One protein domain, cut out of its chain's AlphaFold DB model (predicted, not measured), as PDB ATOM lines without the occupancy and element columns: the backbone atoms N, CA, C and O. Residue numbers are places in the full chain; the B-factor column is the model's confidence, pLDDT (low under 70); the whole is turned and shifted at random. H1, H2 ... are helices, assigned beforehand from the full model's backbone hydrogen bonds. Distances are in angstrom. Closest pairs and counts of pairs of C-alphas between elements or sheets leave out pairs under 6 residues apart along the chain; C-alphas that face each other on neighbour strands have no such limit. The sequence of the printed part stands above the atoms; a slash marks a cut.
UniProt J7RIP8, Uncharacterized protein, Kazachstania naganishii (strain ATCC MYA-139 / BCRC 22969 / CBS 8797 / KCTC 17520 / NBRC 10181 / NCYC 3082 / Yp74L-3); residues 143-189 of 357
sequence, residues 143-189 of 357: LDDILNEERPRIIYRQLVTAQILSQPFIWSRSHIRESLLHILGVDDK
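This is residues 143 to 189 of the 357 residues of an uncharacterized protein of Kazachstania naganishii (strain ATCC MYA-139 / BCRC 22969 / CBS 8797 / KCTC 17520 / NBRC 10181 / NCYC 3082 / Yp74L-3) (UniProt J7RIP8). The model is an open arch with an empty middle: H2 makes one leg, H3 makes the other, and the long link of residues 162 to 174 spans between their ends. The short helix H1 makes a corner with H2 at the foot of its leg, and residues 184 to 189 form a tail after H3. The printed part has 47 residues, with three named helices in the order H1, H2, H3, no named strand, and the class all helix. It is extended, with a radius of gyration of the C-alphas of 16.2 A, and elongated, spanning 41 by 24 by 14 A.

H2, the longest helix, holds residues 150 to 161 and is 15.9 A long, from C-alpha 150 at (-44.296, 24.272, -111.380) to C-alpha 161 at (-29.099, 27.929, -114.029). H1, residues 143 to 147, measures 6.2 A. H3, residues 175 to 183, is 12.0 A long and ends at C-alpha 183, (-42.510, 56.953, -123.472).

H2 and H1 only just touch, with 3 pairs of C-alphas within 8 A, and touch only at the corner by their tight link. H2 does so with residues 152 to 153 alone; the closest C-alphas, of Leu 147 and Arg 153, are 4.9 A apart. H3 is apart from H2 and from H1. In H1, H2 and H3 every O i to N i+4 pair is within hydrogen-bond range.

The two C-alphas farthest apart, of Glu 150 and Lys 189, are 42.0 A apart. The printed part has no cut. The link from H2 to H3 is long, with 13 residues. Residues 158 to 171, of which 158 to 161 belong to H2, stand free, and so do residues 179 to 185, of which 179 to 183 belong to H3. The mean pLDDT of the printed part is 76.0; residues 162 to 169 are under 70.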
ATOM      1  N   LEU A 143     -41.444  32.756-100.079       70.38
ATOM      2  CA  LEU A 143     -40.914  32.445-101.407       70.38
ATOM      3  C   LEU A 143     -41.094  30.954-101.746       70.38
ATOM      4  O   LEU A 143     -41.327  30.614-102.903       70.38
ATOM      5  N   ASP A 144     -41.062  30.090-100.729       78.25
ATOM      6  CA  ASP A 144     -41.320  28.655-100.841       78.25
ATOM      7  C   ASP A 144     -42.746  28.328-101.326       78.25
ATOM      8  O   ASP A 144     -42.905  27.405-102.122       78.25
ATOM      9  N   ASP A 145     -43.768  29.105-100.948       82.00
ATOM     10  CA  ASP A 145     -45.149  28.904-101.419       82.00
ATOM     11  C   ASP A 145     -45.277  29.207-102.917       82.00
ATOM     12  O   ASP A 145     -45.899  28.448-103.657       82.00
ATOM     13  N   ILE A 146     -44.616  30.270-103.386       75.81
ATOM     14  CA  ILE A 146     -44.578  30.652-104.808       75.81
ATOM     15  C   ILE A 146     -43.748  29.639-105.619       75.81
ATOM     16  O   ILE A 146     -44.074  29.326-106.763       75.81
ATOM     17  N   LEU A 147     -42.680  29.084-105.034       76.56
ATOM     18  CA  LEU A 147     -41.823  28.072-105.664       76.56
ATOM     19  C   LEU A 147     -42.415  26.650-105.663       76.56
ATOM     20  O   LEU A 147     -41.849  25.768-106.315       76.56
ATOM     21  N   ASN A 148     -43.538  26.414-104.976       82.75
ATOM     22  CA  ASN A 148     -44.272  25.147-105.061       82.75
ATOM     23  C   ASN A 148     -45.022  24.993-106.394       82.75
ATOM     24  O   ASN A 148     -45.235  23.866-106.845       82.75
ATOM     25  N   GLU A 149     -45.380  26.093-107.061       87.19
ATOM     26  CA  GLU A 149     -45.970  26.054-108.399       87.19
ATOM     27  C   GLU A 149     -44.920  25.691-109.469       87.19
ATOM     28  O   GLU A 149     -43.829  26.265-109.529       87.19
ATOM     29  N   GLU A 150     -45.252  24.763-110.375       73.06
ATOM     30  CA  GLU A 150     -44.296  24.272-111.380       73.06
ATOM     31  C   GLU A 150     -43.771  25.377-112.312       73.06
ATOM     32  O   GLU A 150     -42.582  25.389-112.641       73.06
ATOM     33  N   ARG A 151     -44.621  26.332-112.715       80.38
ATOM     34  CA  ARG A 151     -44.246  27.401-113.657       80.38
ATOM     35  C   ARG A 151     -43.253  28.404-113.041       80.38
ATOM     36  O   ARG A 151     -42.165  28.528-113.612       80.38
ATOM     37  N   PRO A 152     -43.526  29.062-111.892       83.75
ATOM     38  CA  PRO A 152     -42.529  29.875-111.193       83.75
ATOM     39  C   PRO A 152     -41.237  29.112-110.901       83.75
ATOM     40  O   PRO A 152     -40.149  29.639-111.130       83.75
ATOM     41  N   ARG A 153     -41.328  27.842-110.482       84.19
ATOM     42  CA  ARG A 153     -40.158  27.003-110.197       84.19
ATOM     43  C   ARG A 153     -39.277  26.762-111.423       84.19
ATOM     44  O   ARG A 153     -38.051  26.804-111.304       84.19
ATOM     45  N   ILE A 154     -39.866  26.516-112.595       81.12
ATOM     46  CA  ILE A 154     -39.125  26.354-113.856       81.12
ATOM     47  C   ILE A 154     -38.460  27.674-114.260       81.12
ATOM     48  O   ILE A 154     -37.274  27.662-114.586       81.12
ATOM     49  N   ILE A 155     -39.175  28.801-114.175       80.31
ATOM     50  CA  ILE A 155     -38.645  30.133-114.510       80.31
ATOM     51  C   ILE A 155     -37.483  30.502-113.576       80.31
ATOM     52  O   ILE A 155     -36.407  30.873-114.042       80.31
ATOM     53  N   TYR A 156     -37.649  30.319-112.264       81.94
ATOM     54  CA  TYR A 156     -36.606  30.596-111.277       81.94
ATOM     55  C   TYR A 156     -35.387  29.686-111.480       81.94
ATOM     56  O   TYR A 156     -34.245  30.146-111.473       81.94
ATOM     57  N   ARG A 157     -35.609  28.393-111.758       80.38
ATOM     58  CA  ARG A 157     -34.529  27.460-112.106       80.38
ATOM     59  C   ARG A 157     -33.807  27.877-113.385       80.38
ATOM     60  O   ARG A 157     -32.586  27.764-113.424       80.38
ATOM     61  N   GLN A 158     -34.515  28.350-114.407       76.75
ATOM     62  CA  GLN A 158     -33.906  28.850-115.640       76.75
ATOM     63  C   GLN A 158     -33.092  30.125-115.387       76.75
ATOM     64  O   GLN A 158     -31.951  30.172-115.827       76.75
ATOM     65  N   LEU A 159     -33.600  31.085-114.609       73.56
ATOM     66  CA  LEU A 159     -32.875  32.306-114.225       73.56
ATOM     67  C   LEU A 159     -31.617  32.036-113.384       73.56
ATOM     68  O   LEU A 159     -30.623  32.731-113.543       73.56
ATOM     69  N   VAL A 160     -31.642  31.030-112.503       78.38
ATOM     70  CA  VAL A 160     -30.488  30.661-111.660       78.38
ATOM     71  C   VAL A 160     -29.488  29.765-112.404       78.38
ATOM     72  O   VAL A 160     -28.283  29.877-112.189       78.38
ATOM     73  N   THR A 161     -29.962  28.866-113.277       73.94
ATOM     74  CA  THR A 161     -29.099  27.929-114.029       73.94
ATOM     75  C   THR A 161     -28.500  28.581-115.273       73.94
ATOM     76  O   THR A 161     -27.372  28.263-115.650       73.94
ATOM     77  N   ALA A 162     -29.210  29.525-115.898       64.06
ATOM     78  CA  ALA A 162     -28.588  30.477-116.799       64.06
ATOM     79  C   ALA A 162     -27.707  31.397-115.952       64.06
ATOM     80  O   ALA A 162     -28.140  32.449-115.496       64.06
ATOM     81  N   GLN A 163     -26.451  30.995-115.746       52.50
ATOM     82  CA  GLN A 163     -25.390  31.908-115.341       52.50
ATOM     83  C   GLN A 163     -25.346  33.028-116.381       52.50
ATOM     84  O   GLN A 163     -24.770  32.867-117.458       52.50
ATOM     85  N   ILE A 164     -26.031  34.136-116.093       54.47
ATOM     86  CA  ILE A 164     -26.158  35.235-117.037       54.47
ATOM     87  C   ILE A 164     -24.802  35.942-117.067       54.47
ATOM     88  O   ILE A 164     -24.531  36.849-116.288       54.47
ATOM     89  N   LEU A 165     -23.938  35.504-117.985       50.59
ATOM     90  CA  LEU A 165     -22.610  36.067-118.250       50.59
ATOM     91  C   LEU A 165     -22.670  37.507-118.798       50.59
ATOM     92  O   LEU A 165     -21.643  38.080-119.161       50.59
ATOM     93  N   SER A 166     -23.857  38.122-118.848       53.06
ATOM     94  CA  SER A 166     -23.976  39.564-119.000       53.06
ATOM     95  C   SER A 166     -23.366  40.241-117.777       53.06
ATOM     96  O   SER A 166     -23.889  40.139-116.664       53.06
ATOM     97  N   GLN A 167     -22.290  40.990-118.009       57.09
ATOM     98  CA  GLN A 167     -21.808  42.015-117.085       57.09
ATOM     99  C   GLN A 167     -22.999  42.844-116.567       57.09
ATOM    100  O   GLN A 167     -23.934  43.077-117.342       57.09
ATOM    101  N   PRO A 168     -22.990  43.289-115.293       59.59
ATOM    102  CA  PRO A 168     -24.136  43.944-114.667       59.59
ATOM    103  C   PRO A 168     -24.659  45.069-115.559       59.59
ATOM    104  O   PRO A 168     -23.972  46.065-115.791       59.59
ATOM    105  N   PHE A 169     -25.866  44.874-116.097       62.00
ATOM    106  CA  PHE A 169     -26.434  45.759-117.102       62.00
ATOM    107  C   PHE A 169     -26.553  47.164-116.516       62.00
ATOM    108  O   PHE A 169     -27.327  47.399-115.586       62.00
ATOM    109  N   ILE A 170     -25.770  48.104-117.051       72.44
ATOM    110  CA  ILE A 170     -25.712  49.482-116.559       72.44
ATOM    111  C   ILE A 170     -26.983  50.205-117.024       72.44
ATOM    112  O   ILE A 170     -26.972  50.992-117.970       72.44
ATOM    113  N   TRP A 171     -28.101  49.914-116.348       72.38
ATOM    114  CA  TRP A 171     -29.445  50.391-116.684       72.38
ATOM    115  C   TRP A 171     -29.478  51.913-116.849       72.38
ATOM    116  O   TRP A 171     -30.101  52.426-117.773       72.38
ATOM    117  N   SER A 172     -28.716  52.638-116.022       74.50
ATOM    118  CA  SER A 172     -28.568  54.097-116.079       74.50
ATOM    119  C   SER A 172     -28.067  54.644-117.424       74.50
ATOM    120  O   SER A 172     -28.381  55.792-117.734       74.50
ATOM    121  N   ARG A 173     -27.334  53.849-118.218       72.06
ATOM    122  CA  ARG A 173     -26.778  54.220-119.534       72.06
ATOM    123  C   ARG A 173     -27.488  53.565-120.726       72.06
ATOM    124  O   ARG A 173     -27.100  53.830-121.860       72.06
ATOM    125  N   SER A 174     -28.487  52.710-120.506       80.44
ATOM    126  CA  SER A 174     -29.151  52.008-121.609       80.44
ATOM    127  C   SER A 174     -30.110  52.908-122.388       80.44
ATOM    128  O   SER A 174     -30.935  53.606-121.797       80.44
ATOM    129  N   HIS A 175     -30.088  52.788-123.717       80.12
ATOM    130  CA  HIS A 175     -31.095  53.383-124.598       80.12
ATOM    131  C   HIS A 175     -32.514  52.886-124.267       80.12
ATOM    132  O   HIS A 175     -33.471  53.629-124.444       80.12
ATOM    133  N   ILE A 176     -32.672  51.672-123.721       82.88
ATOM    134  CA  ILE A 176     -33.978  51.148-123.285       82.88
ATOM    135  C   ILE A 176     -34.545  52.013-122.155       82.88
ATOM    136  O   ILE A 176     -35.717  52.373-122.190       82.88
ATOM    137  N   ARG A 177     -33.709  52.418-121.189       84.44
ATOM    138  CA  ARG A 177     -34.111  53.332-120.110       84.44
ATOM    139  C   ARG A 177     -34.480  54.710-120.658       84.44
ATOM    140  O   ARG A 177     -35.460  55.284-120.205       84.44
ATOM    141  N   GLU A 178     -33.715  55.233-121.614       82.06
ATOM    142  CA  GLU A 178     -33.981  56.534-122.246       82.06
ATOM    143  C   GLU A 178     -35.298  56.514-123.044       82.06
ATOM    144  O   GLU A 178     -36.148  57.379-122.843       82.06
ATOM    145  N   SER A 179     -35.536  55.471-123.846       83.75
ATOM    146  CA  SER A 179     -36.802  55.248-124.557       83.75
ATOM    147  C   SER A 179     -37.985  55.047-123.609       83.75
ATOM    148  O   SER A 179     -39.039  55.627-123.836       83.75
ATOM    149  N   LEU A 180     -37.823  54.273-122.534       84.62
ATOM    150  CA  LEU A 180     -38.880  54.017-121.554       84.62
ATOM    151  C   LEU A 180     -39.232  55.283-120.757       84.62
ATOM    152  O   LEU A 180     -40.407  55.591-120.603       84.62
ATOM    153  N   LEU A 181     -38.242  56.067-120.320       85.88
ATOM    154  CA  LEU A 181     -38.482  57.365-119.674       85.88
ATOM    155  C   LEU A 181     -39.139  58.372-120.631       85.88
ATOM    156  O   LEU A 181     -40.034  59.098-120.212       85.88
ATOM    157  N   HIS A 182     -38.755  58.373-121.913       82.94
ATOM    158  CA  HIS A 182     -39.389  59.195-122.947       82.94
ATOM    159  C   HIS A 182     -40.851  58.788-123.200       82.94
ATOM    160  O   HIS A 182     -41.722  59.651-123.254       82.94
ATOM    161  N   ILE A 183     -41.142  57.486-123.314       88.06
ATOM    162  CA  ILE A 183     -42.510  56.953-123.472       88.06
ATOM    163  C   ILE A 183     -43.375  57.276-122.242       88.06
ATOM    164  O   ILE A 183     -44.542  57.619-122.393       88.06
ATOM    165  N   LEU A 184     -42.801  57.217-121.036       80.69
ATOM    166  CA  LEU A 184     -43.485  57.546-119.779       80.69
ATOM    167  C   LEU A 184     -43.532  59.057-119.466       80.69
ATOM    168  O   LEU A 184     -44.112  59.440-118.452       80.69
ATOM    169  N   GLY A 185     -42.913  59.920-120.282       83.06
ATOM    170  CA  GLY A 185     -42.864  61.370-120.050       83.06
ATOM    171  C   GLY A 185     -42.103  61.802-118.785       83.06
ATOM    172  O   GLY A 185     -42.393  62.857-118.224       83.06
ATOM    173  N   VAL A 186     -41.149  60.996-118.302       91.19
ATOM    174  CA  VAL A 186     -40.408  61.253-117.055       91.19
ATOM    175  C   VAL A 186     -39.034  61.861-117.347       91.19
ATOM    176  O   VAL A 186     -38.125  61.171-117.807       91.19
ATOM    177  N   ASP A 187     -38.848  63.137-116.998       82.38
ATOM    178  CA  ASP A 187     -37.556  63.828-117.121       82.38
ATOM    179  C   ASP A 187     -36.435  63.142-116.316       82.38
ATOM    180  O   ASP A 187     -36.503  63.024-115.086       82.38
ATOM    181  N   ASP A 188     -35.340  62.767-116.988       82.06
ATOM    182  CA  ASP A 188     -34.180  62.132-116.351       82.06
ATOM    183  C   ASP A 188     -33.269  63.145-115.632       82.06
ATOM    184  O   ASP A 188     -32.157  63.473-116.061       82.06
ATOM    185  N   LYS A 189     -33.736  63.621-114.474       73.56
ATOM    186  CA  LYS A 189     -33.081  64.643-113.631       73.56
ATOM    187  C   LYS A 189     -31.671  64.278-113.129       73.56
ATOM    188  O   LYS A 189     -31.051  65.093-112.454       73.56
TER     189      LYS A 189